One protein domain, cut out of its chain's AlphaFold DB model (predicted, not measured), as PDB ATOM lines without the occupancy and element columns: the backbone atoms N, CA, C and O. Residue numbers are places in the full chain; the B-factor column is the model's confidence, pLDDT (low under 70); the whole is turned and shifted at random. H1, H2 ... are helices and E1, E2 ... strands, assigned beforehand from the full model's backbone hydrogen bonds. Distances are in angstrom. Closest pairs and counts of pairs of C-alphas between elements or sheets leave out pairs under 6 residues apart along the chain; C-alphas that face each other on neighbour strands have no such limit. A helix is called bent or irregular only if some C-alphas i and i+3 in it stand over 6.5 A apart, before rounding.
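Overview. This is residues 53 to 259 of the 263 residues of the protein "NUDIX hydrolase" of Burkholderia cenocepacia (UniProt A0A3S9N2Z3). A twisted sheet of four strands, with H1 over one face and H5 over the other, makes one end of the domain; its two longest strands form the hairpin E6 and E7. At the other end a small group is built of the hairpin E3 and E4, the arm H2b and H3, while the ribbon E2 and E8, with the arm H2a packed on it, lies between the two ends, and H4 packs on E8 and H5. The printed part has 207 residues with five named helices and eight named strands, in the order E1 E2 E3 E4 E5 H1 E6 E7 H2 H3 E8 H4 H5. The largest sheet runs E5 E1 E7 E6 and is mixed; the class is mixed, helices and strands. The whole is compact, with a radius of gyration of the C-alphas of 17.0 A and spans of 49 by 44 by 36 A.

Along the chain. E1, residues 53 to 58, begins at C-alpha 53 at (26.579, 64.657, -2.522). E2 is residues 63 to 69, 19.8 A long, and E3 residues 72 to 77. E4, residues 82 to 90, bends by 106 degrees at residue 87. E5 is residues 104 to 106. H1, residues 113 to 125, is 17.7 A long. E6, residues 132 to 142, and E7, residues 148 to 158, measure 32.4 A and 33.1 A. H2, residues 163 to 188, was assigned as one helix by its hydrogen bonds but is bent: C-alphas 173 and 176 are 7.0 A apart. Its arms are H2a, residues 163 to 173, beginning at C-alpha 163 at (14.296, 76.998, -15.562), and H2b, residues 176 to 188, 18.5 A long. H3 is residues 193 to 206, 20.3 A long; E8 is residues 218 to 225, 20.1 A long; H4 is residues 229 to 236. H5, residues 245 to 258, is 19.1 A long and ends at C-alpha 258 at (9.488, 67.532, -0.381).

Arrangement. In the largest sheet E1 is parallel to E7, with N 56 and O 154 2.9 A apart, within hydrogen-bond range. The hairpin E6 and E7 is antiparallel, with N 139 and O 151 at 2.8 A. E5 is antiparallel to E1, with N 53 and O 105 at 2.8 A. H1 and H2a on one face and H5 on the other make three layers, helices on both faces of a sheet. H1 has a height over the sheet of 5.1 A and runs across the strands, at 78 degrees to E1 on the local plane; its closest C-alpha pair with E1 is Ala 55 and Ala 117, 4.8 A. H5 has a height of 8.7 A and runs slantwise to the strands, at 48 degrees to E7 on the local plane; the closest C-alphas are those of Ala 153 and Val 250, 6.8 A. E2 and E8 are antiparallel, with N 66 and O 222 at 2.9 A. The closest C-alphas of H2a and E8 are those of Ser 172 and Ala 221, 6.2 A. H2a and H2b stand at a shallow tilt of 25 degrees. The hairpin E3 and E4 is antiparallel, with N 85 and O 74 at 2.8 A; the closest C-alphas of E4 and H3 are those of Gln 83 and Gly 193, 4.5 A. H2b and H3 only just touch, with 3 pairs of C-alphas within 8 A, the closest Ile 182 and Ile 200 at 6.8 A. H4 and H5 only just touch, also with 3 pairs, the closest C-alphas being Val 235 and Tyr 248 at 5.9 A. H3 and H5 are apart. In H1, H2a, H2b and H3 every O i to N i+4 pair is within hydrogen-bond range; H4 has 3 of 4 and H5 9 of 10.

Size, cuts and confidence. The two C-alphas farthest apart are those of Gly 146 and Arg 206, 51.5 A. The printed part has no cut. The links E4 to E5 and H3 to E8 are long; in the first, residues 100 to 101 pair antiparallel with residues 67 to 68 of E2. The mean pLDDT of the printed part is 96.1, and no printed residue is under 70.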
ATOM      1  N   ALA A  53      27.750  63.790  -2.448       97.00
ATOM      2  CA  ALA A  53      26.579  64.657  -2.522       97.00
ATOM      3  C   ALA A  53      26.012  64.675  -3.950       97.00
ATOM      4  O   ALA A  53      26.760  64.838  -4.913       97.00
ATOM      5  N   TYR A  54      24.690  64.538  -4.076       98.44
ATOM      6  CA  TYR A  54      23.977  64.552  -5.356       98.44
ATOM      7  C   TYR A  54      23.107  65.799  -5.519       98.44
ATOM      8  O   TYR A  54      22.432  66.231  -4.581       98.44
ATOM      9  N   ALA A  55      23.077  66.352  -6.727       98.81
ATOM     10  CA  ALA A  55      22.250  67.495  -7.082       98.81
ATOM     11  C   ALA A  55      20.914  67.057  -7.691       98.81
ATOM     12  O   ALA A  55      20.868  66.315  -8.672       98.81
ATOM     13  N   VAL A  56      19.816  67.586  -7.152       98.88
ATOM     14  CA  VAL A  56      18.467  67.408  -7.701       98.88
ATOM     15  C   VAL A  56      17.899  68.775  -8.067       98.88
ATOM     16  O   VAL A  56      17.376  69.485  -7.211       98.88
ATOM     17  N   LEU A  57      18.001  69.159  -9.340       98.88
ATOM     18  CA  LEU A  57      17.358  70.365  -9.869       98.88
ATOM     19  C   LEU A  57      15.902  70.054 -10.219       98.88
ATOM     20  O   LEU A  57      15.655  69.182 -11.050       98.88
ATOM     21  N   TYR A  58      14.946  70.759  -9.611       98.81
ATOM     22  CA  TYR A  58      13.523  70.461  -9.787       98.81
ATOM     23  C   TYR A  58      12.611  71.692  -9.674       98.81
ATOM     24  O   TYR A  58      13.017  72.742  -9.179       98.81
ATOM     25  N   ASN A  59      11.346  71.553 -10.087       98.44
ATOM     26  CA  ASN A  59      10.274  72.523  -9.827       98.44
ATOM     27  C   ASN A  59       9.113  71.911  -9.010       98.44
ATOM     28  O   ASN A  59       9.001  70.694  -8.871       98.44
ATOM     29  N   GLN A  60       8.210  72.748  -8.476       96.69
ATOM     30  CA  GLN A  60       7.076  72.277  -7.653       96.69
ATOM     31  C   GLN A  60       6.082  71.371  -8.400       96.69
ATOM     32  O   GLN A  60       5.348  70.593  -7.783       96.69
ATOM     33  N   ASP A  61       6.082  71.413  -9.730       97.00
ATOM     34  CA  ASP A  61       5.250  70.537 -10.555       97.00
ATOM     35  C   ASP A  61       5.833  69.123 -10.682       97.00
ATOM     36  O   ASP A  61       5.195  68.246 -11.262       97.00
ATOM     37  N   GLY A  62       6.998  68.878 -10.078       97.81
ATOM     38  CA  GLY A  62       7.654  67.580 -10.018       97.81
ATOM     39  C   GLY A  62       8.567  67.289 -11.200       97.81
ATOM     40  O   GLY A  62       9.049  66.165 -11.301       97.81
ATOM     41  N   TRP A  63       8.806  68.259 -12.087       98.56
ATOM     42  CA  TRP A  63       9.828  68.119 -13.120       98.56
ATOM     43  C   TRP A  63      11.210  68.228 -12.491       98.56
ATOM     44  O   TRP A  63      11.455  69.173 -11.742       98.56
ATOM     45  N   PHE A  64      12.090  67.280 -12.794       98.75
ATOM     46  CA  PHE A  64      13.461  67.235 -12.310       98.75
ATOM     47  C   PHE A  64      14.417  66.789 -13.413       98.75
ATOM     48  O   PHE A  64      14.034  66.038 -14.313       98.75
ATOM     49  N   LEU A  65      15.658  67.258 -13.330       98.75
ATOM     50  CA  LEU A  65      16.721  66.865 -14.248       98.75
ATOM     51  C   LEU A  65      17.289  65.496 -13.861       98.75
ATOM     52  O   LEU A  65      17.578  65.243 -12.692       98.75
ATOM     53  N   ILE A  66      17.490  64.636 -14.855       98.56
ATOM     54  CA  ILE A  66      18.186  63.355 -14.729       98.56
ATOM     55  C   ILE A  66      19.186  63.227 -15.878       98.56
ATOM     56  O   ILE A  66      18.928  63.682 -16.988       98.56
ATOM     57  N   ALA A  67      20.333  62.608 -15.633       98.19
ATOM     58  CA  ALA A  67      21.345  62.372 -16.652       98.19
ATOM     59  C   ALA A  67      21.549  60.877 -16.902       98.19
ATOM     60  O   ALA A  67      21.018  60.024 -16.187       98.19
ATOM     61  N   LYS A  68      22.339  60.546 -17.921       97.62
ATOM     62  CA  LYS A  68      22.919  59.213 -18.099       97.62
ATOM     63  C   LYS A  68      24.428  59.302 -18.013       97.62
ATOM     64  O   LYS A  68      25.047  60.163 -18.638       97.62
ATOM     65  N   ARG A  69      25.022  58.367 -17.284       96.12
ATOM     66  CA  ARG A  69      26.471  58.239 -17.176       96.12
ATOM     67  C   ARG A  69      27.045  57.642 -18.458       96.12
ATOM     68  O   ARG A  69      26.476  56.699 -19.016       96.12
ATOM     69  N   ARG A  70      28.190  58.147 -18.915       96.62
ATOM     70  CA  ARG A  70      28.934  57.543 -20.027       96.62
ATOM     71  C   ARG A  70      29.396  56.136 -19.677       96.62
ATOM     72  O   ARG A  70      29.573  55.772 -18.519       96.62
ATOM     73  N   VAL A  71      29.642  55.343 -20.714       96.69
ATOM     74  CA  VAL A  71      30.362  54.070 -20.577       96.69
ATOM     75  C   VAL A  71      31.868  54.316 -20.453       96.69
ATOM     76  O   VAL A  71      32.533  53.666 -19.645       96.69
ATOM     77  N   LYS A  72      32.387  55.292 -21.211       96.56
ATOM     78  CA  LYS A  72      33.771  55.758 -21.142       96.56
ATOM     79  C   LYS A  72      33.861  57.240 -20.797       96.56
ATOM     80  O   LYS A  72      33.128  58.039 -21.376       96.56
ATOM     81  N   TYR A  73      34.811  57.597 -19.944       95.25
ATOM     82  CA  TYR A  73      35.254  58.976 -19.757       95.25
ATOM     83  C   TYR A  73      36.587  59.200 -20.475       95.25
ATOM     84  O   TYR A  73      37.378  58.283 -20.672       95.25
ATOM     85  N   TYR A  74      36.819  60.436 -20.874       98.38
ATOM     86  CA  TYR A  74      37.956  60.930 -21.639       98.38
ATOM     87  C   TYR A  74      38.683  62.030 -20.880       98.38
ATOM     88  O   TYR A  74      39.862  62.258 -21.132       98.38
ATOM     89  N   TYR A  75      38.022  62.692 -19.929       98.06
ATOM     90  CA  TYR A  75      38.658  63.657 -19.050       98.06
ATOM     91  C   TYR A  75      37.863  63.874 -17.759       98.06
ATOM     92  O   TYR A  75      36.646  63.711 -17.738       98.06
ATOM     93  N   PHE A  76      38.568  64.275 -16.703       94.94
ATOM     94  CA  PHE A  76      37.991  64.734 -15.437       94.94
ATOM     95  C   PHE A  76      38.737  65.969 -14.944       94.94
ATOM     96  O   PHE A  76      39.954  66.062 -15.137       94.94
ATOM     97  N   GLY A  77      38.044  66.890 -14.281       94.50
ATOM     98  CA  GLY A  77      38.667  68.074 -13.703       94.50
ATOM     99  C   GLY A  77      37.677  69.093 -13.146       94.50
ATOM    100  O   GLY A  77      36.481  68.837 -13.064       94.50
ATOM    101  N   ASP A  78      38.211  70.248 -12.760       94.00
ATOM    102  CA  ASP A  78      37.499  71.345 -12.081       94.00
ATOM    103  C   ASP A  78      37.355  72.609 -12.959       94.00
ATOM    104  O   ASP A  78      36.996  73.688 -12.486       94.00
ATOM    105  N   GLY A  79      37.693  72.497 -14.248       94.00
ATOM    106  CA  GLY A  79      37.704  73.595 -15.219       94.00
ATOM    107  C   GLY A  79      39.046  74.332 -15.294       94.00
ATOM    108  O   GLY A  79      39.263  75.129 -16.207       94.00
ATOM    109  N   THR A  80      39.973  74.033 -14.383       94.06
ATOM    110  CA  THR A  80      41.337  74.585 -14.341       94.06
ATOM    111  C   THR A  80      42.391  73.481 -14.362       94.06
ATOM    112  O   THR A  80      43.377  73.560 -15.098       94.06
ATOM    113  N   THR A  81      42.186  72.440 -13.564       94.19
ATOM    114  CA  THR A  81      43.068  71.289 -13.409       94.19
ATOM    115  C   THR A  81      42.300  69.997 -13.651       94.19
ATOM    116  O   THR A  81      41.090  69.928 -13.458       94.19
ATOM    117  N   GLY A  82      43.006  68.964 -14.108       96.50
ATOM    118  CA  GLY A  82      42.368  67.703 -14.453       96.50
ATOM    119  C   GLY A  82      43.302  66.731 -15.153       96.50
ATOM    120  O   GLY A  82      44.523  66.912 -15.163       96.50
ATOM    121  N   GLN A  83      42.723  65.684 -15.731       97.62
ATOM    122  CA  GLN A  83      43.426  64.682 -16.527       97.62
ATOM    123  C   GLN A  83      42.622  64.301 -17.766       97.62
ATOM    124  O   GLN A  83      41.407  64.463 -17.805       97.62
ATOM    125  N   THR A  84      43.328  63.779 -18.764       98.44
ATOM    126  CA  THR A  84      42.787  63.359 -20.062       98.44
ATOM    127  C   THR A  84      43.257  61.958 -20.429       98.44
ATOM    128  O   THR A  84      44.355  61.539 -20.041       98.44
ATOM    129  N   PHE A  85      42.423  61.252 -21.185       98.06
ATOM    130  CA  PHE A  85      42.557  59.846 -21.546       98.06
ATOM    131  C   PHE A  85      42.192  59.651 -23.025       98.06
ATOM    132  O   PHE A  85      41.034  59.351 -23.326       98.06
ATOM    133  N   PRO A  86      43.155  59.800 -23.952       98.12
ATOM    134  CA  PRO A  86      42.945  59.476 -25.361       98.12
ATOM    135  C   PRO A  86      42.435  58.040 -25.542       98.12
ATOM    136  O   PRO A  86      42.943  57.110 -24.912       98.12
ATOM    137  N   GLY A  87      41.401  57.860 -26.364       97.69
ATOM    138  CA  GLY A  87      40.672  56.601 -26.568       97.69
ATOM    139  C   GLY A  87      39.676  56.235 -25.452       97.69
ATOM    140  O   GLY A  87      38.952  55.227 -25.558       97.69
ATOM    141  N   GLY A  88      39.624  57.054 -24.400       97.31
ATOM    142  CA  GLY A  88      38.754  56.923 -23.240       97.31
ATOM    143  C   GLY A  88      39.092  55.748 -22.317       97.31
ATOM    144  O   GLY A  88      39.715  54.755 -22.696       97.31
ATOM    145  N   GLN A  89      38.615  55.830 -21.080       96.44
ATOM    146  CA  GLN A  89      38.671  54.774 -20.072       96.44
ATOM    147  C   GLN A  89      37.262  54.346 -19.676       96.44
ATOM    148  O   GLN A  89      36.374  55.177 -19.518       96.44
ATOM    149  N   TYR A  90      37.055  53.041 -19.507       95.00
ATOM    150  CA  TYR A  90      35.779  52.514 -19.034       95.00
ATOM    151  C   TYR A  90      35.564  52.861 -17.563       95.00
ATOM    152  O   TYR A  90      36.457  52.668 -16.735       95.00
ATOM    153  N   PHE A  91      34.353  53.302 -17.224       89.62
ATOM    154  CA  PHE A  91      33.960  53.353 -15.822       89.62
ATOM    155  C   PHE A  91      33.936  51.936 -15.228       89.62
ATOM    156  O   PHE A  91      33.454  51.008 -15.884       89.62
ATOM    157  N   PRO A  92      34.383  51.754 -13.972       89.12
ATOM    158  CA  PRO A  92      34.136  50.516 -13.244       89.12
ATOM    159  C   PRO A  92      32.633  50.218 -13.181       89.12
ATOM    160  O   PRO A  92      31.842  51.136 -12.967       89.12
ATOM    161  N   GLU A  93      32.230  48.948 -13.273       84.94
ATOM    162  CA  GLU A  93      30.807  48.559 -13.239       84.94
ATOM    163  C   GLU A  93      30.067  49.108 -12.015       84.94
ATOM    164  O   GLU A  93      28.938  49.575 -12.127       84.94
ATOM    165  N   ALA A  94      30.734  49.143 -10.856       83.56
ATOM    166  CA  ALA A  94      30.194  49.684  -9.608       83.56
ATOM    167  C   ALA A  94      29.786  51.171  -9.684       83.56
ATOM    168  O   ALA A  94      29.118  51.664  -8.781       83.56
ATOM    169  N   LYS A  95      30.198  51.898 -10.731       85.56
ATOM    170  CA  LYS A  95      29.795  53.284 -11.000       85.56
ATOM    171  C   LYS A  95      28.578  53.401 -11.921       85.56
ATOM    172  O   LYS A  95      28.150  54.517 -12.179       85.56
ATOM    173  N   GLY A  96      28.020  52.291 -12.406       91.44
ATOM    174  CA  GLY A  96      26.832  52.279 -13.263       91.44
ATOM    175  C   GLY A  96      27.041  52.895 -14.657       91.44
ATOM    176  O   GLY A  96      26.253  53.761 -15.041       91.44
ATOM    177  N   PRO A  97      28.066  52.493 -15.439       94.06
ATOM    178  CA  PRO A  97      28.225  52.962 -16.818       94.06
ATOM    179  C   PRO A  97      26.951  52.741 -17.644       94.06
ATOM    180  O   PRO A  97      26.362  51.661 -17.616       94.06
ATOM    181  N   GLY A  98      26.519  53.764 -18.385       96.56
ATOM    182  CA  GLY A  98      25.312  53.711 -19.218       96.56
ATOM    183  C   GLY A  98      23.984  53.741 -18.450       96.56
ATOM    184  O   GLY A  98      22.923  53.659 -19.071       96.56
ATOM    185  N   LYS A  99      24.007  53.843 -17.114       97.25
ATOM    186  CA  LYS A  99      22.806  53.958 -16.278       97.25
ATOM    187  C   LYS A  99      22.405  55.420 -16.081       97.25
ATOM    188  O   LYS A  99      23.192  56.336 -16.326       97.25
ATOM    189  N   TYR A 100      21.173  55.630 -15.619       98.00
ATOM    190  CA  TYR A 100      20.728  56.945 -15.167       98.00
ATOM    191  C   TYR A 100      21.512  57.390 -13.931       98.00
ATOM    192  O   TYR A 100      21.895  56.566 -13.099       98.00
ATOM    193  N   ALA A 101      21.747  58.691 -13.825       96.88
ATOM    194  CA  ALA A 101      22.488  59.301 -12.738       96.88
ATOM    195  C   ALA A 101      21.955  60.699 -12.420       96.88
ATOM    196  O   ALA A 101      21.500  61.424 -13.305       96.88
ATOM    197  N   LEU A 102      22.049  61.072 -11.148       98.25
ATOM    198  CA  LEU A 102      22.012  62.468 -10.728       98.25
ATOM    199  C   LEU A 102      23.453  62.999 -10.725       98.25
ATOM    200  O   LEU A 102      24.329  62.242 -10.295       98.25
ATOM    201  N   PRO A 103      23.708  64.251 -11.158       98.06
ATOM    202  CA  PRO A 103      25.036  64.844 -11.034       98.06
ATOM    203  C   PRO A 103      25.513  64.804  -9.583       98.06
ATOM    204  O   PRO A 103      24.728  65.116  -8.677       98.06
ATOM    205  N   GLY A 104      26.758  64.402  -9.336       96.81
ATOM    206  CA  GLY A 104      27.237  64.290  -7.966       96.81
ATOM    207  C   GLY A 104      28.541  63.530  -7.782       96.81
ATOM    208  O   GLY A 104      28.867  62.575  -8.481       96.81
ATOM    209  N   GLY A 105      29.234  63.885  -6.707       94.25
ATOM    210  CA  GLY A 105      30.558  63.376  -6.386       94.25
ATOM    211  C   GLY A 105      30.913  63.608  -4.923       94.25
ATOM    212  O   GLY A 105      30.045  63.849  -4.089       94.25
ATOM    213  N   GLY A 106      32.189  63.438  -4.581       93.50
ATOM    214  CA  GLY A 106      32.650  63.500  -3.193       93.50
ATOM    215  C   GLY A 106      32.581  64.912  -2.610       93.50
ATOM    216  O   GLY A 106      32.967  65.870  -3.273       93.50
ATOM    217  N   ILE A 107      32.156  65.025  -1.352       93.31
ATOM    218  CA  ILE A 107      32.250  66.266  -0.576       93.31
ATOM    219  C   ILE A 107      33.715  66.513  -0.192       93.31
ATOM    220  O   ILE A 107      34.362  65.660   0.424       93.31
ATOM    221  N   ASN A 108      34.254  67.679  -0.543       91.75
ATOM    222  CA  ASN A 108      35.615  68.059  -0.174       91.75
ATOM    223  C   ASN A 108      35.738  68.405   1.321       91.75
ATOM    224  O   ASN A 108      34.762  68.689   2.013       91.75
ATOM    225  N   ALA A 109      36.965  68.407   1.849       89.38
ATOM    226  CA  ALA A 109      37.197  68.781   3.243       89.38
ATOM    227  C   ALA A 109      36.749  70.231   3.503       89.38
ATOM    228  O   ALA A 109      37.245  71.157   2.865       89.38
ATOM    229  N   GLY A 110      35.831  70.414   4.456       90.56
ATOM    230  CA  GLY A 110      35.256  71.722   4.790       90.56
ATOM    231  C   GLY A 110      34.162  72.209   3.833       90.56
ATOM    232  O   GLY A 110      33.645  73.303   4.034       90.56
ATOM    233  N   GLU A 111      33.801  71.418   2.822       94.06
ATOM    234  CA  GLU A 111      32.686  71.697   1.917       94.06
ATOM    235  C   GLU A 111      31.376  71.174   2.527       94.06
ATOM    236  O   GLU A 111      31.349  70.085   3.102       94.06
ATOM    237  N   ASP A 112      30.291  71.946   2.430       97.00
ATOM    238  CA  ASP A 112      28.957  71.480   2.823       97.00
ATOM    239  C   ASP A 112      28.229  70.779   1.660       97.00
ATOM    240  O   ASP A 112      28.628  70.874   0.497       97.00
ATOM    241  N   THR A 113      27.135  70.075   1.968       97.81
ATOM    242  CA  THR A 113      26.336  69.320   0.989       97.81
ATOM    243  C   THR A 113      25.898  70.166  -0.202       97.81
ATOM    244  O   THR A 113      25.937  69.711  -1.345       97.81
ATOM    245  N   GLN A 114      25.425  71.387   0.065       98.44
ATOM    246  CA  GLN A 114      24.873  72.269  -0.955       98.44
ATOM    247  C   GLN A 114      25.974  72.722  -1.912       98.44
ATOM    248  O   GLN A 114      25.782  72.687  -3.127       98.44
ATOM    249  N   THR A 115      27.113  73.126  -1.361       98.31
ATOM    250  CA  THR A 115      28.285  73.581  -2.104       98.31
ATOM    251  C   THR A 115      28.852  72.444  -2.943       98.31
ATOM    252  O   THR A 115      29.048  72.627  -4.142       98.31
ATOM    253  N   ALA A 116      29.004  71.250  -2.359       97.94
ATOM    254  CA  ALA A 116      29.465  70.065  -3.073       97.94
ATOM    255  C   ALA A 116      28.529  69.703  -4.229       97.94
ATOM    256  O   ALA A 116      28.970  69.598  -5.368       97.94
ATOM    257  N   ALA A 117      27.224  69.580  -3.977       98.62
ATOM    258  CA  ALA A 117      26.262  69.236  -5.020       98.62
ATOM    259  C   ALA A 117      26.190  70.303  -6.128       98.62
ATOM    260  O   ALA A 117      26.092  69.957  -7.302       98.62
ATOM    261  N   ALA A 118      26.269  71.593  -5.789       98.75
ATOM    262  CA  ALA A 118      26.287  72.670  -6.780       98.75
ATOM    263  C   ALA A 118      27.565  72.661  -7.632       98.75
ATOM    264  O   ALA A 118      27.487  72.851  -8.847       98.75
ATOM    265  N   ARG A 119      28.726  72.411  -7.012       98.06
ATOM    266  CA  ARG A 119      30.005  72.249  -7.711       98.06
ATOM    267  C   ARG A 119      29.963  71.055  -8.658       98.06
ATOM    268  O   ARG A 119      30.282  71.221  -9.825       98.06
ATOM    269  N   GLU A 120      29.527  69.890  -8.184       98.31
ATOM    270  CA  GLU A 120      29.437  68.674  -9.005       98.31
ATOM    271  C   GLU A 120      28.435  68.843 -10.153       98.31
ATOM    272  O   GLU A 120      28.702  68.435 -11.280       98.31
ATOM    273  N   PHE A 121      27.311  69.532  -9.916       98.69
ATOM    274  CA  PHE A 121      26.387  69.895 -10.989       98.69
ATOM    275  C   PHE A 121      27.082  70.741 -12.062       98.69
ATOM    276  O   PHE A 121      26.954  70.444 -13.246       98.69
ATOM    277  N   LEU A 122      27.838  71.775 -11.677       98.50
ATOM    278  CA  LEU A 122      28.586  72.595 -12.630       98.50
ATOM    279  C   LEU A 122      29.671  71.786 -13.352       98.50
ATOM    280  O   LEU A 122      29.785  71.885 -14.570       98.50
ATOM    281  N   GLU A 123      30.459  71.003 -12.622       98.12
ATOM    282  CA  GLU A 123      31.569  70.225 -13.174       98.12
ATOM    283  C   GLU A 123      31.077  69.191 -14.190       98.12
ATOM    284  O   GLU A 123      31.606  69.132 -15.298       98.12
ATOM    285  N   GLU A 124      30.030  68.432 -13.877       98.38
ATOM    286  CA  GLU A 124      29.543  67.364 -14.754       98.38
ATOM    287  C   GLU A 124      28.635  67.851 -15.889       98.38
ATOM    288  O   GLU A 124      28.510  67.189 -16.921       98.38
ATOM    289  N   THR A 125      27.959  68.991 -15.709       98.38
ATOM    290  CA  THR A 125      27.001  69.501 -16.704       98.38
ATOM    291  C   THR A 125      27.513  70.702 -17.481       98.38
ATOM    292  O   THR A 125      26.946  71.024 -18.522       98.38
ATOM    293  N   GLY A 126      28.551  71.390 -17.003       97.88
ATOM    294  CA  GLY A 126      29.053  72.647 -17.564       97.88
ATOM    295  C   GLY A 126      28.105  73.838 -17.401       97.88
ATOM    296  O   GLY A 126      28.278  74.857 -18.074       97.88
ATOM    297  N   VAL A 127      27.069  73.712 -16.565       98.12
ATOM    298  CA  VAL A 127      26.008  74.710 -16.402       98.12
ATOM    299  C   VAL A 127      25.816  75.040 -14.926       98.12
ATOM    300  O   VAL A 127      25.699  74.158 -14.082       98.12
ATOM    301  N   ASN A 128      25.755  76.332 -14.604       98.06
ATOM    302  CA  ASN A 128      25.418  76.781 -13.255       98.06
ATOM    303  C   ASN A 128      23.944  76.513 -12.943       98.06
ATOM    304  O   ASN A 128      23.075  76.663 -13.806       98.06
ATOM    305  N   LEU A 129      23.652  76.205 -11.680       98.50
ATOM    306  CA  LEU A 129      22.273  76.125 -11.213       98.50
ATOM    307  C   LEU A 129      21.561  77.479 -11.419       98.50
ATOM    308  O   LEU A 129      22.124  78.525 -11.076       98.50
ATOM    309  N   PRO A 130      20.320  77.489 -11.940       98.31
ATOM    310  CA  PRO A 130      19.507  78.703 -12.013       98.31
ATOM    311  C   PRO A 130      19.122  79.182 -10.600       98.31
ATOM    312  O   PRO A 130      19.306  78.434  -9.639       98.31
ATOM    313  N   PRO A 131      18.558  80.395 -10.425       98.56
ATOM    314  CA  PRO A 131      18.085  80.861  -9.121       98.56
ATOM    315  C   PRO A 131      17.147  79.856  -8.441       98.56
ATOM    316  O   PRO A 131      16.157  79.410  -9.031       98.56
ATOM    317  N   HIS A 132      17.450  79.508  -7.189       98.62
ATOM    318  CA  HIS A 132      16.798  78.406  -6.489       98.62
ATOM    319  C   HIS A 132      16.712  78.616  -4.971       98.62
ATOM    320  O   HIS A 132      17.386  79.466  -4.394       98.62
ATOM    321  N   THR A 133      15.895  77.787  -4.323       98.50
ATOM    322  CA  THR A 133      15.961  77.514  -2.879       98.50
ATOM    323  C   THR A 133      16.463  76.094  -2.653       98.50
ATOM    324  O   THR A 133      16.112  75.212  -3.440       98.50
ATOM    325  N   THR A 134      17.199  75.853  -1.569       98.62
ATOM    326  CA  THR A 134      17.844  74.554  -1.315       98.62
ATOM    327  C   THR A 134      17.318  73.892  -0.048       98.62
ATOM    328  O   THR A 134      17.101  74.554   0.966       98.62
ATOM    329  N   ILE A 135      17.149  72.572  -0.111       98.38
ATOM    330  CA  ILE A 135      17.017  71.675   1.043       98.38
ATOM    331  C   ILE A 135      18.122  70.630   0.918       98.38
ATOM    332  O   ILE A 135      18.388  70.173  -0.193       98.38
ATOM    333  N   THR A 136      18.754  70.238   2.019       98.62
ATOM    334  CA  THR A 136      19.743  69.154   2.033       98.62
ATOM    335  C   THR A 136      19.249  67.989   2.883       98.62
ATOM    336  O   THR A 136      18.486  68.183   3.829       98.62
ATOM    337  N   GLN A 137      19.658  66.771   2.532       98.44
ATOM    338  CA  GLN A 137      19.316  65.561   3.276       98.44
ATOM    339  C   GLN A 137      20.495  64.590   3.285       98.44
ATOM    340  O   GLN A 137      21.077  64.301   2.240       98.44
ATOM    341  N   THR A 138      20.790  64.039   4.461       97.81
ATOM    342  CA  THR A 138      21.731  62.928   4.631       97.81
ATOM    343  C   THR A 138      20.972  61.609   4.685       97.81
ATOM    344  O   THR A 138      19.983  61.468   5.407       97.81
ATOM    345  N   PHE A 139      21.472  60.621   3.953       95.62
ATOM    346  CA  PHE A 139      20.983  59.251   3.942       95.62
ATOM    347  C   PHE A 139      22.068  58.338   4.493       95.62
ATOM    348  O   PHE A 139      23.233  58.432   4.107       95.62
ATOM    349  N   THR A 140      21.692  57.441   5.398       93.12
ATOM    350  CA  THR A 140      22.588  56.411   5.926       93.12
ATOM    351  C   THR A 140      22.134  55.046   5.436       93.12
ATOM    352  O   THR A 140      20.948  54.801   5.233       93.12
ATOM    353  N   TYR A 141      23.085  54.144   5.226       86.44
ATOM    354  CA  TYR A 141      22.795  52.777   4.816       86.44
ATOM    355  C   TYR A 141      23.752  51.801   5.487       86.44
ATOM    356  O   TYR A 141      24.824  52.166   5.977       86.44
ATOM    357  N   THR A 142      23.353  50.534   5.501       85.94
ATOM    358  CA  THR A 142      24.213  49.412   5.875       85.94
ATOM    359  C   THR A 142      24.224  48.445   4.703       85.94
ATOM    360  O   THR A 142      23.166  47.984   4.281       85.94
ATOM    361  N   ASP A 143      25.399  48.181   4.132       80.50
ATOM    362  CA  ASP A 143      25.511  47.238   3.023       80.50
ATOM    363  C   ASP A 143      25.274  45.791   3.494       80.50
ATOM    364  O   ASP A 143      25.263  45.484   4.689       80.50
ATOM    365  N   LYS A 144      25.135  44.864   2.543       78.00
ATOM    366  CA  LYS A 144      24.930  43.429   2.820       78.00
ATOM    367  C   LYS A 144      26.034  42.764   3.661       78.00
ATOM    368  O   LYS A 144      25.858  41.636   4.104       78.00
ATOM    369  N   ARG A 145      27.183  43.423   3.845       82.06
ATOM    370  CA  ARG A 145      28.318  42.961   4.662       82.06
ATOM    371  C   ARG A 145      28.337  43.630   6.041       82.06
ATOM    372  O   ARG A 145      29.285  43.428   6.792       82.06
ATOM    373  N   GLY A 146      27.337  44.448   6.367       84.94
ATOM    374  CA  GLY A 146      27.282  45.212   7.611       84.94
ATOM    375  C   GLY A 146      28.105  46.504   7.594       84.94
ATOM    376  O   GLY A 146      28.198  47.166   8.630       84.94
ATOM    377  N   LYS A 147      28.709  46.900   6.459       84.88
ATOM    378  CA  LYS A 147      29.459  48.163   6.358       84.88
ATOM    379  C   LYS A 147      28.462  49.316   6.321       84.88
ATOM    380  O   LYS A 147      27.644  49.411   5.408       84.88
ATOM    381  N   LYS A 148      28.561  50.210   7.302       88.31
ATOM    382  CA  LYS A 148      27.791  51.455   7.331       88.31
ATOM    383  C   LYS A 148      28.399  52.482   6.382       88.31
ATOM    384  O   LYS A 148      29.623  52.575   6.269       88.31
ATOM    385  N   GLY A 149      27.544  53.261   5.740       88.81
ATOM    386  CA  GLY A 149      27.930  54.380   4.895       88.81
ATOM    387  C   GLY A 149      26.852  55.453   4.867       88.81
ATOM    388  O   GLY A 149      25.769  55.285   5.435       88.81
ATOM    389  N   SER A 150      27.166  56.556   4.203       92.50
ATOM    390  CA  SER A 150      26.232  57.649   3.973       92.50
ATOM    391  C   SER A 150      26.463  58.288   2.616       92.50
ATOM    392  O   SER A 150      27.552  58.203   2.048       92.50
ATOM    393  N   TYR A 151      25.424  58.941   2.124       94.88
ATOM    394  CA  TYR A 151      25.459  59.863   1.000       94.88
ATOM    395  C   TYR A 151      24.468  60.989   1.274       94.88
ATOM    396  O   TYR A 151      23.596  60.872   2.136       94.88
ATOM    397  N   GLU A 152      24.613  62.090   0.561       97.94
ATOM    398  CA  GLU A 152      23.829  63.293   0.774       97.94
ATOM    399  C   GLU A 152      23.207  63.770  -0.535       97.94
ATOM    400  O   GLU A 152      23.654  63.420  -1.628       97.94
ATOM    401  N   ALA A 153      22.151  64.565  -0.432       98.62
ATOM    402  CA  ALA A 153      21.534  65.214  -1.576       98.62
ATOM    403  C   ALA A 153      21.209  66.672  -1.258       98.62
ATOM    404  O   ALA A 153      20.789  66.991  -0.145       98.62
ATOM    405  N   ALA A 154      21.361  67.534  -2.259       98.81
ATOM    406  CA  ALA A 154      20.845  68.892  -2.259       98.81
ATOM    407  C   ALA A 154      19.739  69.020  -3.316       98.81
ATOM    408  O   ALA A 154      19.926  68.716  -4.495       98.81
ATOM    409  N   TYR A 155      18.575  69.484  -2.877       98.88
ATOM    410  CA  TYR A 155      17.377  69.661  -3.683       98.88
ATOM    411  C   TYR A 155      17.221  71.134  -4.042       98.88
ATOM    412  O   TYR A 155      16.751  71.941  -3.237       98.88
ATOM    413  N   PHE A 156      17.598  71.474  -5.268       98.88
ATOM    414  CA  PHE A 156      17.575  72.822  -5.814       98.88
ATOM    415  C   PHE A 156      16.229  73.088  -6.483       98.88
ATOM    416  O   PHE A 156      15.991  72.715  -7.634       98.88
ATOM    417  N   ARG A 157      15.321  73.735  -5.751       98.81
ATOM    418  CA  ARG A 157      14.013  74.122  -6.283       98.81
ATOM    419  C   ARG A 157      14.139  75.414  -7.069       98.81
ATOM    420  O   ARG A 157      14.379  76.458  -6.463       98.81
ATOM    421  N   VAL A 158      13.918  75.365  -8.375       98.69
ATOM    422  CA  VAL A 158      13.960  76.563  -9.221       98.69
ATOM    423  C   VAL A 158      12.892  77.580  -8.828       98.69
ATOM    424  O   VAL A 158      11.783  77.219  -8.421       98.69
ATOM    425  N   VAL A 159      13.216  78.864  -8.988       97.31
ATOM    426  CA  VAL A 159      12.257  79.955  -8.777       97.31
ATOM    427  C   VAL A 159      11.261  80.037  -9.936       97.31
ATOM    428  O   VAL A 159      10.064  80.203  -9.693       97.31
ATOM    429  N   LYS A 160      11.710  79.896 -11.192       97.38
ATOM    430  CA  LYS A 160      10.815  79.890 -12.358       97.38
ATOM    431  C   LYS A 160      10.640  78.472 -12.875       97.38
ATOM    432  O   LYS A 160      11.606  77.774 -13.154       97.38
ATOM    433  N   LYS A 161       9.388  78.064 -13.090       91.00
ATOM    434  CA  LYS A 161       9.033  76.710 -13.548       91.00
ATOM    435  C   LYS A 161       9.841  76.234 -14.765       91.00
ATOM    436  O   LYS A 161      10.270  75.083 -14.768       91.00
ATOM    437  N   GLY A 162      10.035  77.109 -15.757       96.31
ATOM    438  CA  GLY A 162      10.737  76.801 -17.010       96.31
ATOM    439  C   GLY A 162      12.263  76.750 -16.904       96.31
ATOM    440  O   GLY A 162      12.922  76.440 -17.896       96.31
ATOM    441  N   ASP A 163      12.842  77.038 -15.735       98.38
ATOM    442  CA  ASP A 163      14.296  76.998 -15.562       98.38
ATOM    443  C   ASP A 163      14.828  75.561 -15.659       98.38
ATOM    444  O   ASP A 163      15.912  75.369 -16.190       98.38
ATOM    445  N   VAL A 164      14.057  74.539 -15.253       98.38
ATOM    446  CA  VAL A 164      14.463  73.125 -15.422       98.38
ATOM    447  C   VAL A 164      14.654  72.791 -16.910       98.38
ATOM    448  O   VAL A 164      15.698  72.268 -17.296       98.38
ATOM    449  N   ASP A 165      13.689  73.161 -17.757       98.19
ATOM    450  CA  ASP A 165      13.738  72.914 -19.206       98.19
ATOM    451  C   ASP A 165      14.814  73.760 -19.902       98.19
ATOM    452  O   ASP A 165      15.492  73.305 -20.828       98.19
ATOM    453  N   THR A 166      15.007  74.999 -19.442       98.25
ATOM    454  CA  THR A 166      16.050  75.895 -19.962       98.25
ATOM    455  C   THR A 166      17.444  75.362 -19.618       98.25
ATOM    456  O   THR A 166      18.338  75.358 -20.471       98.25
ATOM    457  N   THR A 167      17.631  74.853 -18.397       98.56
ATOM    458  CA  THR A 167      18.871  74.193 -17.978       98.56
ATOM    459  C   THR A 167      19.117  72.923 -18.790       98.56
ATOM    460  O   THR A 167      20.211  72.783 -19.332       98.56
ATOM    461  N   LEU A 168      18.109  72.058 -18.977       98.50
ATOM    462  CA  LEU A 168      18.216  70.894 -19.866       98.50
ATOM    463  C   LEU A 168      18.647  71.305 -21.278       98.50
ATOM    464  O   LEU A 168      19.584  70.737 -21.828       98.50
ATOM    465  N   THR A 169      17.990  72.314 -21.853       98.12
ATOM    466  CA  THR A 169      18.312  72.808 -23.198       98.12
ATOM    467  C   THR A 169      19.770  73.252 -23.280       98.12
ATOM    468  O   THR A 169      20.468  72.896 -24.223       98.12
ATOM    469  N   THR A 170      20.264  73.973 -22.272       98.19
ATOM    470  CA  THR A 170      21.669  74.407 -22.216       98.19
ATOM    471  C   THR A 170      22.624  73.212 -22.132       98.19
ATOM    472  O   THR A 170      23.629  73.171 -22.843       98.19
ATOM    473  N   ILE A 171      22.303  72.216 -21.306       98.44
ATOM    474  CA  ILE A 171      23.126  71.014 -21.135       98.44
ATOM    475  C   ILE A 171      23.165  70.203 -22.435       98.44
ATOM    476  O   ILE A 171      24.244  69.972 -22.977       98.44
ATOM    477  N   SER A 172      22.010  69.820 -22.977       96.81
ATOM    478  CA  SER A 172      21.928  68.901 -24.117       96.81
ATOM    479  C   SER A 172      22.252  69.564 -25.459       96.81
ATOM    480  O   SER A 172      22.812  68.918 -26.345       96.81
ATOM    481  N   ALA A 173      21.913  70.846 -25.649       94.56
ATOM    482  CA  ALA A 173      22.146  71.531 -26.923       94.56
ATOM    483  C   ALA A 173      23.532  72.176 -27.025       94.56
ATOM    484  O   ALA A 173      24.011  72.360 -28.143       94.56
ATOM    485  N   LEU A 174      24.166  72.518 -25.897       95.56
ATOM    486  CA  LEU A 174      25.470  73.184 -25.882       95.56
ATOM    487  C   LEU A 174      26.512  72.341 -25.155       95.56
ATOM    488  O   LEU A 174      27.431  71.837 -25.790       95.56
ATOM    489  N   SER A 175      26.360  72.159 -23.843       98.06
ATOM    490  CA  SER A 175      27.440  71.633 -23.003       98.06
ATOM    491  C   SER A 175      27.894  70.226 -23.403       98.06
ATOM    492  O   SER A 175      29.070  70.008 -23.694       98.06
ATOM    493  N   LEU A 176      26.959  69.278 -23.518       97.44
ATOM    494  CA  LEU A 176      27.276  67.902 -23.905       97.44
ATOM    495  C   LEU A 176      27.741  67.793 -25.363       97.44
ATOM    496  O   LEU A 176      28.537  66.915 -25.673       97.44
ATOM    497  N   ARG A 177      27.321  68.708 -26.248       96.94
ATOM    498  CA  ARG A 177      27.849  68.762 -27.622       96.94
ATOM    499  C   ARG A 177      29.292  69.243 -27.656       96.94
ATOM    500  O   ARG A 177      30.106  68.661 -28.361       96.94
ATOM    501  N   HIS A 178      29.620  70.267 -26.872       98.19
ATOM    502  CA  HIS A 178      31.002  70.712 -26.732       98.19
ATOM    503  C   HIS A 178      31.877  69.636 -26.085       98.19
ATOM    504  O   HIS A 178      33.043  69.529 -26.451       98.19
ATOM    505  N   ALA A 179      31.328  68.809 -25.188       98.19
ATOM    506  CA  ALA A 179      32.042  67.651 -24.657       98.19
ATOM    507  C   ALA A 179      32.472  66.684 -25.774       98.19
ATOM    508  O   ALA A 179      33.619  66.249 -25.768       98.19
ATOM    509  N   GLU A 180      31.610  66.397 -26.759       98.00
ATOM    510  CA  GLU A 180      31.989  65.561 -27.914       98.00
ATOM    511  C   GLU A 180      33.098  66.207 -28.753       98.00
ATOM    512  O   GLU A 180      34.081  65.548 -29.075       98.00
ATOM    513  N   THR A 181      33.013  67.512 -29.028       98.12
ATOM    514  CA  THR A 181      34.092  68.234 -29.729       98.12
ATOM    515  C   THR A 181      35.413  68.180 -28.955       98.12
ATOM    516  O   THR A 181      36.476  68.001 -29.540       98.12
ATOM    517  N   ILE A 182      35.371  68.308 -27.627       98.62
ATOM    518  CA  ILE A 182      36.564  68.193 -26.780       98.62
ATOM    519  C   ILE A 182      37.139  66.771 -26.838       98.62
ATOM    520  O   ILE A 182      38.355  66.619 -26.901       98.62
ATOM    521  N   ILE A 183      36.293  65.737 -26.842       98.56
ATOM    522  CA  ILE A 183      36.724  64.338 -26.987       98.56
ATOM    523  C   ILE A 183      37.433  64.125 -28.329       98.56
ATOM    524  O   ILE A 183      38.521  63.550 -28.356       98.56
ATOM    525  N   GLU A 184      36.870  64.637 -29.425       98.62
ATOM    526  CA  GLU A 184      37.491  64.571 -30.753       98.62
ATOM    527  C   GLU A 184      38.880  65.227 -30.767       98.62
ATOM    528  O   GLU A 184      39.823  64.669 -31.330       98.62
ATOM    529  N   GLU A 185      39.039  66.379 -30.108       98.62
ATOM    530  CA  GLU A 185      40.330  67.062 -29.982       98.62
ATOM    531  C   GLU A 185      41.332  66.282 -29.126       98.62
ATOM    532  O   GLU A 185      42.511  66.198 -29.486       98.62
ATOM    533  N   ILE A 186      40.879  65.686 -28.016       98.69
ATOM    534  CA  ILE A 186      41.713  64.828 -27.167       98.69
ATOM    535  C   ILE A 186      42.277  63.671 -27.989       98.69
ATOM    536  O   ILE A 186      43.483  63.425 -27.942       98.69
ATOM    537  N   ASP A 187      41.422  62.988 -28.747       98.50
ATOM    538  CA  ASP A 187      41.800  61.806 -29.516       98.50
ATOM    539  C   ASP A 187      42.664  62.173 -30.728       98.50
ATOM    540  O   ASP A 187      43.714  61.566 -30.943       98.50
ATOM    541  N   THR A 188      42.287  63.215 -31.473       98.62
ATOM    542  CA  THR A 188      43.017  63.674 -32.667       98.62
ATOM    543  C   THR A 188      44.439  64.109 -32.330       98.62
ATOM    544  O   THR A 188      45.381  63.808 -33.065       98.62
ATOM    545  N   ASN A 189      44.611  64.805 -31.207       98.50
ATOM    546  CA  ASN A 189      45.903  65.350 -30.802       98.50
ATOM    547  C   ASN A 189      46.613  64.496 -29.741       98.50
ATOM    548  O   ASN A 189      47.682  64.884 -29.261       98.50
ATOM    549  N   ASN A 190      46.028  63.360 -29.353       98.19
ATOM    550  CA  ASN A 190      46.526  62.474 -28.302       98.19
ATOM    551  C   ASN A 190      46.859  63.222 -26.988       98.19
ATOM    552  O   ASN A 190      47.908  63.017 -26.365       98.19
ATOM    553  N   TRP A 191      45.983  64.143 -26.574       98.44
ATOM    554  CA  TRP A 191      46.154  64.928 -25.349       98.44
ATOM    555  C   TRP A 191      45.978  64.040 -24.121       98.44
ATOM    556  O   TRP A 191      44.877  63.585 -23.838       98.44
ATOM    557  N   SER A 192      47.059  63.800 -23.379       98.00
ATOM    558  CA  SER A 192      47.062  62.860 -22.255       98.00
ATOM    559  C   SER A 192      47.488  63.489 -20.929       98.00
ATOM    560  O   SER A 192      48.285  64.436 -20.862       98.00
ATOM    561  N   GLY A 193      46.942  62.939 -19.843       96.69
ATOM    562  CA  GLY A 193      47.260  63.333 -18.475       96.69
ATOM    563  C   GLY A 193      46.939  64.800 -18.181       96.69
ATOM    564  O   GLY A 193      46.035  65.402 -18.766       96.69
ATOM    565  N   GLN A 194      47.691  65.384 -17.248       97.56
ATOM    566  CA  GLN A 194      47.495  66.768 -16.804       97.56
ATOM    567  C   GLN A 194      47.846  67.797 -17.884       97.56
ATOM    568  O   GLN A 194      47.229  68.857 -17.955       97.56
ATOM    569  N   VAL A 195      48.839  67.494 -18.729       97.25
ATOM    570  CA  VAL A 195      49.207  68.354 -19.864       97.25
ATOM    571  C   VAL A 195      48.035  68.441 -20.836       97.25
ATOM    572  O   VAL A 195      47.663  69.541 -21.233       97.25
ATOM    573  N   GLY A 196      47.413  67.303 -21.160       98.00
ATOM    574  CA  GLY A 196      46.257  67.275 -22.046       98.00
ATOM    575  C   GLY A 196      45.054  68.042 -21.500       98.00
ATOM    576  O   GLY A 196      44.395  68.741 -22.260       98.00
ATOM    577  N   TYR A 197      44.816  68.032 -20.184       98.31
ATOM    578  CA  TYR A 197      43.726  68.832 -19.611       98.31
ATOM    579  C   TYR A 197      43.972  70.340 -19.757       98.31
ATOM    580  O   TYR A 197      43.057  71.090 -20.087       98.31
ATOM    581  N   ARG A 198      45.223  70.802 -19.606       98.25
ATOM    582  CA  ARG A 198      45.566  72.205 -19.909       98.25
ATOM    583  C   ARG A 198      45.292  72.552 -21.373       98.25
ATOM    584  O   ARG A 198      44.801  73.643 -21.646       98.25
ATOM    585  N   ASN A 199      45.535  71.616 -22.292       98.62
ATOM    586  CA  ASN A 199      45.210  71.815 -23.703       98.62
ATOM    587  C   ASN A 199      43.696  71.945 -23.935       98.62
ATOM    588  O   ASN A 199      43.303  72.786 -24.740       98.62
ATOM    589  N   ILE A 200      42.852  71.202 -23.200       98.44
ATOM    590  CA  ILE A 200      41.391  71.412 -23.208       98.44
ATOM    591  C   ILE A 200      41.071  72.844 -22.789       98.44
ATOM    592  O   ILE A 200      40.387  73.553 -23.524       98.44
ATOM    593  N   VAL A 201      41.600  73.298 -21.647       98.19
ATOM    594  CA  VAL A 201      41.354  74.653 -21.119       98.19
ATOM    595  C   VAL A 201      41.779  75.736 -22.124       98.19
ATOM    596  O   VAL A 201      41.068  76.722 -22.341       98.19
ATOM    597  N   ASP A 202      42.915  75.553 -22.795       98.44
ATOM    598  CA  ASP A 202      43.374  76.477 -23.832       98.44
ATOM    599  C   ASP A 202      42.529  76.394 -25.111       98.44
ATOM    600  O   ASP A 202      42.296  77.415 -25.763       98.44
ATOM    601  N   PHE A 203      42.050  75.207 -25.484       98.50
ATOM    602  CA  PHE A 203      41.140  75.008 -26.608       98.50
ATOM    603  C   PHE A 203      39.799  75.706 -26.378       98.50
ATOM    604  O   PHE A 203      39.387  76.505 -27.223       98.50
ATOM    605  N   VAL A 204      39.148  75.488 -25.232       98.00
ATOM    606  CA  VAL A 204      37.858  76.124 -24.921       98.00
ATOM    607  C   VAL A 204      37.992  77.644 -24.862       98.00
ATOM    608  O   VAL A 204      37.147  78.354 -25.408       98.00
ATOM    609  N   ARG A 205      39.101  78.164 -24.311       97.62
ATOM    610  CA  ARG A 205      39.381  79.608 -24.276       97.62
ATOM    611  C   ARG A 205      39.554  80.190 -25.678       97.62
ATOM    612  O   ARG A 205      38.929  81.200 -25.997       97.62
ATOM    613  N   ARG A 206      40.388  79.569 -26.522       98.12
ATOM    614  CA  ARG A 206      40.647  80.044 -27.897       98.12
ATOM    615  C   ARG A 206      39.390  80.015 -28.762       98.12
ATOM    616  O   ARG A 206      39.172  80.947 -29.530       98.12
ATOM    617  N   ASN A 207      38.558  78.990 -28.592       97.88
ATOM    618  CA  ASN A 207      37.323  78.812 -29.355       97.88
ATOM    619  C   ASN A 207      36.098  79.474 -28.709       97.88
ATOM    620  O   ASN A 207      35.002  79.380 -29.253       97.88
ATOM    621  N   ARG A 208      36.273  80.176 -27.579       97.00
ATOM    622  CA  ARG A 208      35.198  80.872 -26.851       97.00
ATOM    623  C   ARG A 208      34.027  79.945 -26.491       97.00
ATOM    624  O   ARG A 208      32.868  80.352 -26.537       97.00
ATOM    625  N   ILE A 209      34.339  78.705 -26.119       96.50
ATOM    626  CA  ILE A 209      33.364  77.715 -25.660       96.50
ATOM    627  C   ILE A 209      32.989  78.056 -24.217       96.50
ATOM    628  O   ILE A 209      33.797  77.904 -23.303       96.50
ATOM    629  N   ALA A 210      31.770  78.555 -24.022       90.38
ATOM    630  CA  ALA A 210      31.322  79.061 -22.726       90.38
ATOM    631  C   ALA A 210      30.700  77.987 -21.816       90.38
ATOM    632  O   ALA A 210      30.741  78.139 -20.600       90.38
ATOM    633  N   GLN A 211      30.129  76.918 -22.379       95.06
ATOM    634  CA  GLN A 211      29.498  75.825 -21.631       95.06
ATOM    635  C   GLN A 211      30.141  74.514 -22.044       95.06
ATOM    636  O   GLN A 211      30.004  74.103 -23.193       95.06
ATOM    637  N   TRP A 212      30.840  73.866 -21.129       97.75
ATOM    638  CA  TRP A 212      31.389  72.532 -21.325       97.75
ATOM    639  C   TRP A 212      31.511  71.875 -19.951       97.75
ATOM    640  O   TRP A 212      31.807  72.579 -18.980       97.75
ATOM    641  N   PRO A 213      31.261  70.565 -19.831       97.94
ATOM    642  CA  PRO A 213      31.447  69.888 -18.563       97.94
ATOM    643  C   PRO A 213      32.943  69.785 -18.302       97.94
ATOM    644  O   PRO A 213      33.687  69.385 -19.194       97.94
ATOM    645  N   TYR A 214      33.380  70.164 -17.109       97.56
ATOM    646  CA  TYR A 214      34.766  70.055 -16.650       97.56
ATOM    647  C   TYR A 214      35.155  68.612 -16.340       97.56
ATOM    648  O   TYR A 214      36.333  68.253 -16.447       97.56
ATOM    649  N   ASP A 215      34.148  67.806 -16.018       92.88
ATOM    650  CA  ASP A 215      34.211  66.376 -15.790       92.88
ATOM    651  C   ASP A 215      33.228  65.664 -16.727       92.88
ATOM    652  O   ASP A 215      32.019  65.881 -16.673       92.88
ATOM    653  N   ASN A 216      33.729  64.839 -17.645       94.62
ATOM    654  CA  ASN A 216      32.925  64.334 -18.758       94.62
ATOM    655  C   ASN A 216      32.138  63.057 -18.400       94.62
ATOM    656  O   ASN A 216      31.901  62.185 -19.230       94.62
ATOM    657  N   GLU A 217      31.681  62.917 -17.157       94.56
ATOM    658  CA  GLU A 217      31.012  61.689 -16.712       94.56
ATOM    659  C   GLU A 217      29.646  61.449 -17.380       94.56
ATOM    660  O   GLU A 217      29.189  60.303 -17.451       94.56
ATOM    661  N   LEU A 218      28.990  62.495 -17.892       97.06
ATOM    662  CA  LEU A 218      27.631  62.434 -18.434       97.06
ATOM    663  C   LEU A 218      27.614  62.352 -19.966       97.06
ATOM    664  O   LEU A 218      28.400  62.997 -20.664       97.06
ATOM    665  N   THR A 219      26.708  61.528 -20.498       96.81
ATOM    666  CA  THR A 219      26.526  61.322 -21.947       96.81
ATOM    667  C   THR A 219      25.272  61.979 -22.495       96.81
ATOM    668  O   THR A 219      25.210  62.257 -23.685       96.81
ATOM    669  N   ASP A 220      24.260  62.144 -21.651       97.69
ATOM    670  CA  ASP A 220      22.920  62.565 -22.038       97.69
ATOM    671  C   ASP A 220      22.211  63.140 -20.808       97.69
ATOM    672  O   ASP A 220      22.554  62.790 -19.671       97.69
ATOM    673  N   ALA A 221      21.223  63.995 -21.037       98.00
ATOM    674  CA  ALA A 221      20.384  64.582 -20.004       98.00
ATOM    675  C   ALA A 221      18.930  64.640 -20.471       98.00
ATOM    676  O   ALA A 221      18.644  64.838 -21.650       98.00
ATOM    677  N   ASP A 222      18.015  64.477 -19.524       98.25
ATOM    678  CA  ASP A 222      16.573  64.472 -19.734       98.25
ATOM    679  C   ASP A 222      15.874  65.150 -18.544       98.25
ATOM    680  O   ASP A 222      16.471  65.401 -17.490       98.25
ATOM    681  N   VAL A 223      14.591  65.454 -18.708       98.25
ATOM    682  CA  VAL A 223      13.740  66.010 -17.659       98.25
ATOM    683  C   VAL A 223      12.531  65.112 -17.469       98.25
ATOM    684  O   VAL A 223      11.712  64.890 -18.364       98.25
ATOM    685  N   TRP A 224      12.422  64.563 -16.267       98.50
ATOM    686  CA  TRP A 224      11.362  63.638 -15.893       98.50
ATOM    687  C   TRP A 224      10.411  64.307 -14.922       98.50
ATOM    688  O   TRP A 224      10.800  65.173 -14.148       98.50
ATOM    689  N   ASN A 225       9.147  63.895 -14.939       98.44
ATOM    690  CA  ASN A 225       8.181  64.346 -13.946       98.44
ATOM    691  C   ASN A 225       7.916  63.240 -12.924       98.44
ATOM    692  O   ASN A 225       7.269  62.241 -13.238       98.44
ATOM    693  N   ILE A 226       8.361  63.450 -11.687       97.56
ATOM    694  CA  ILE A 226       8.259  62.464 -10.608       97.56
ATOM    695  C   ILE A 226       6.809  62.130 -10.238       97.56
ATOM    696  O   ILE A 226       6.569  61.077  -9.660       97.56
ATOM    697  N   LYS A 227       5.831  62.983 -10.585       96.38
ATOM    698  CA  LYS A 227       4.394  62.753 -10.346       96.38
ATOM    699  C   LYS A 227       3.784  61.784 -11.356       96.38
ATOM    700  O   LYS A 227       2.799  61.126 -11.035       96.38
ATOM    701  N   LEU A 228       4.346  61.687 -12.562       97.31
ATOM    702  CA  LEU A 228       3.781  60.872 -13.635       97.31
ATOM    703  C   LEU A 228       4.195  59.406 -13.494       97.31
ATOM    704  O   LEU A 228       5.384  59.086 -13.446       97.31
ATOM    705  N   SER A 229       3.211  58.503 -13.540       95.88
ATOM    706  CA  SER A 229       3.414  57.061 -13.349       95.88
ATOM    707  C   SER A 229       4.460  56.463 -14.284       95.88
ATOM    708  O   SER A 229       5.209  55.591 -13.864       95.88
ATOM    709  N   LYS A 230       4.568  56.948 -15.530       96.19
ATOM    710  CA  LYS A 230       5.569  56.444 -16.483       96.19
ATOM    711  C   LYS A 230       7.006  56.605 -15.965       96.19
ATOM    712  O   LYS A 230       7.784  55.670 -16.068       96.19
ATOM    713  N   TYR A 231       7.332  57.756 -15.373       98.00
ATOM    714  CA  TYR A 231       8.671  58.035 -14.853       98.00
ATOM    715  C   TYR A 231       8.845  57.427 -13.464       98.00
ATOM    716  O   TYR A 231       9.880  56.835 -13.173       98.00
ATOM    717  N   TRP A 232       7.812  57.510 -12.621       97.38
ATOM    718  CA  TRP A 232       7.875  56.951 -11.275       97.38
ATOM    719  C   TRP A 232       8.024  55.427 -11.274       97.38
ATOM    720  O   TRP A 232       8.797  54.898 -10.486       97.38
ATOM    721  N   SER A 233       7.356  54.706 -12.178       97.44
ATOM    722  CA  SER A 233       7.552  53.258 -12.322       97.44
ATOM    723  C   SER A 233       8.990  52.905 -12.707       97.44
ATOM    724  O   SER A 233       9.525  51.923 -12.200       97.44
ATOM    725  N   THR A 234       9.640  53.715 -13.548       97.81
ATOM    726  CA  THR A 234      11.063  53.539 -13.859       97.81
ATOM    727  C   THR A 234      11.939  53.806 -12.638       97.81
ATOM    728  O   THR A 234      12.765  52.962 -12.313       97.81
ATOM    729  N   VAL A 235      11.733  54.912 -11.919       97.69
ATOM    730  CA  VAL A 235      12.503  55.221 -10.698       97.69
ATOM    731  C   VAL A 235      12.328  54.135  -9.633       97.69
ATOM    732  O   VAL A 235      13.319  53.662  -9.090       97.69
ATOM    733  N   LYS A 236      11.098  53.666  -9.387       96.94
ATOM    734  CA  LYS A 236      10.823  52.557  -8.455       96.94
ATOM    735  C   LYS A 236      11.545  51.270  -8.825       96.94
ATOM    736  O   LYS A 236      11.937  50.526  -7.939       96.94
ATOM    737  N   SER A 237      11.741  50.997 -10.116       97.12
ATOM    738  CA  SER A 237      12.472  49.795 -10.539       97.12
ATOM    739  C   SER A 237      13.955  49.807 -10.149       97.12
ATOM    740  O   SER A 237      14.611  48.777 -10.267       97.12
ATOM    741  N   TRP A 238      14.487  50.953  -9.710       96.50
ATOM    742  CA  TRP A 238      15.858  51.078  -9.220       96.50
ATOM    743  C   TRP A 238      15.994  50.714  -7.742       96.50
ATOM    744  O   TRP A 238      17.121  50.585  -7.274       96.50
ATOM    745  N   ASP A 239      14.896  50.549  -6.999       94.69
ATOM    746  CA  ASP A 239      14.971  50.129  -5.601       94.69
ATOM    747  C   ASP A 239      15.707  48.785  -5.472       94.69
ATOM    748  O   ASP A 239      15.451  47.827  -6.205       94.69
ATOM    749  N   GLY A 240      16.686  48.740  -4.571       87.94
ATOM    750  CA  GLY A 240      17.587  47.600  -4.407       87.94
ATOM    751  C   GLY A 240      18.588  47.359  -5.550       87.94
ATOM    752  O   GLY A 240      19.395  46.432  -5.436       87.94
ATOM    753  N   ASP A 241      18.601  48.165  -6.622       90.69
ATOM    754  CA  ASP A 241      19.603  48.041  -7.686       90.69
ATOM    755  C   ASP A 241      21.006  48.354  -7.120       90.69
ATOM    756  O   ASP A 241      21.213  49.410  -6.508       90.69
ATOM    757  N   PRO A 242      22.000  47.467  -7.312       85.00
ATOM    758  CA  PRO A 242      23.317  47.611  -6.693       85.00
ATOM    759  C   PRO A 242      24.156  48.773  -7.251       85.00
ATOM    760  O   PRO A 242      25.196  49.090  -6.672       85.00
ATOM    761  N   TYR A 243      23.738  49.387  -8.359       87.19
ATOM    762  CA  TYR A 243      24.459  50.452  -9.056       87.19
ATOM    763  C   TYR A 243      23.744  51.801  -9.011       87.19
ATOM    764  O   TYR A 243      24.405  52.827  -9.131       87.19
ATOM    765  N   ILE A 244      22.412  51.810  -8.910       91.62
ATOM    766  CA  ILE A 244      21.614  53.047  -8.952       91.62
ATOM    767  C   ILE A 244      20.542  53.146  -7.861       91.62
ATOM    768  O   ILE A 244      19.815  54.136  -7.818       91.62
ATOM    769  N   GLY A 245      20.463  52.184  -6.938       90.19
ATOM    770  CA  GLY A 245      19.439  52.175  -5.888       90.19
ATOM    771  C   GLY A 245      19.511  53.343  -4.905       90.19
ATOM    772  O   GLY A 245      18.492  53.745  -4.359       90.19
ATOM    773  N   TRP A 246      20.665  53.990  -4.731       90.88
ATOM    774  CA  TRP A 246      20.714  55.229  -3.943       90.88
ATOM    775  C   TRP A 246      19.992  56.398  -4.634       90.88
ATOM    776  O   TRP A 246      19.446  57.261  -3.949       90.88
ATOM    777  N   TYR A 247      19.923  56.430  -5.973       96.19
ATOM    778  CA  TYR A 247      19.135  57.445  -6.681       96.19
ATOM    779  C   TYR A 247      17.634  57.237  -6.477       96.19
ATOM    780  O   TYR A 247      16.901  58.224  -6.430       96.19
ATOM    781  N   TYR A 248      17.182  55.988  -6.296       96.75
ATOM    782  CA  TYR A 248      15.809  55.714  -5.873       96.75
ATOM    783  C   TYR A 248      15.502  56.421  -4.552       96.75
ATOM    784  O   TYR A 248      14.587  57.237  -4.518       96.75
ATOM    785  N   THR A 249      16.306  56.210  -3.506       96.38
ATOM    786  CA  THR A 249      16.078  56.827  -2.188       96.38
ATOM    787  C   THR A 249      16.075  58.361  -2.251       96.38
ATOM    788  O   THR A 249      15.217  59.013  -1.654       96.38
ATOM    789  N   VAL A 250      16.988  58.958  -3.027       98.38
ATOM    790  CA  VAL A 250      17.040  60.420  -3.217       98.38
ATOM    791  C   VAL A 250      15.763  60.948  -3.883       98.38
ATOM    792  O   VAL A 250      15.221  61.973  -3.454       98.38
ATOM    793  N   LEU A 251      15.268  60.271  -4.922       98.50
ATOM    794  CA  LEU A 251      14.082  60.691  -5.677       98.50
ATOM    795  C   LEU A 251      12.765  60.334  -4.977       98.50
ATOM    796  O   LEU A 251      11.781  61.060  -5.116       98.50
ATOM    797  N   GLU A 252      12.742  59.262  -4.192       97.81
ATOM    798  CA  GLU A 252      11.642  58.931  -3.292       97.81
ATOM    799  C   GLU A 252      11.469  60.036  -2.249       97.81
ATOM    800  O   GLU A 252      10.357  60.532  -2.083       97.81
ATOM    801  N   TYR A 253      12.555  60.509  -1.629       98.25
ATOM    802  CA  TYR A 253      12.501  61.630  -0.688       98.25
ATOM    803  C   TYR A 253      11.974  62.916  -1.347       98.25
ATOM    804  O   TYR A 253      11.115  63.596  -0.777       98.25
ATOM    805  N   LEU A 254      12.404  63.224  -2.582       98.50
ATOM    806  CA  LEU A 254      11.811  64.321  -3.361       98.50
ATOM    807  C   LEU A 254      10.293  64.146  -3.489       98.50
ATOM    808  O   LEU A 254       9.533  65.090  -3.262       98.50
ATOM    809  N   ARG A 255       9.848  62.943  -3.858       97.94
ATOM    810  CA  ARG A 255       8.439  62.641  -4.107       97.94
ATOM    811  C   ARG A 255       7.591  62.752  -2.834       97.94
ATOM    812  O   ARG A 255       6.561  63.422  -2.857       97.94
ATOM    813  N   THR A 256       8.008  62.109  -1.751       97.31
ATOM    814  CA  THR A 256       7.174  61.896  -0.557       97.31
ATOM    815  C   THR A 256       7.358  62.973   0.508       97.31
ATOM    816  O   THR A 256       6.379  63.382   1.124       97.31
ATOM    817  N   HIS A 257       8.574  63.491   0.703       97.31
ATOM    818  CA  HIS A 257       8.872  64.427   1.795       97.31
ATOM    819  C   HIS A 257       8.866  65.886   1.334       97.31
ATOM    820  O   HIS A 257       8.339  66.755   2.026       97.31
ATOM    821  N   ILE A 258       9.415  66.162   0.149       97.94
ATOM    822  CA  ILE A 258       9.488  67.532  -0.381       97.94
ATOM    823  C   ILE A 258       8.202  67.907  -1.121       97.94
ATOM    824  O   ILE A 258       7.642  68.975  -0.883       97.94
ATOM    825  N   LEU A 259       7.732  67.046  -2.029       97.56
ATOM    826  CA  LEU A 259       6.530  67.300  -2.831       97.56
ATOM    827  C   LEU A 259       5.242  66.773  -2.187       97.56
ATOM    828  O   LEU A 259       4.167  67.041  -2.725       97.56
TER     829      LEU A 259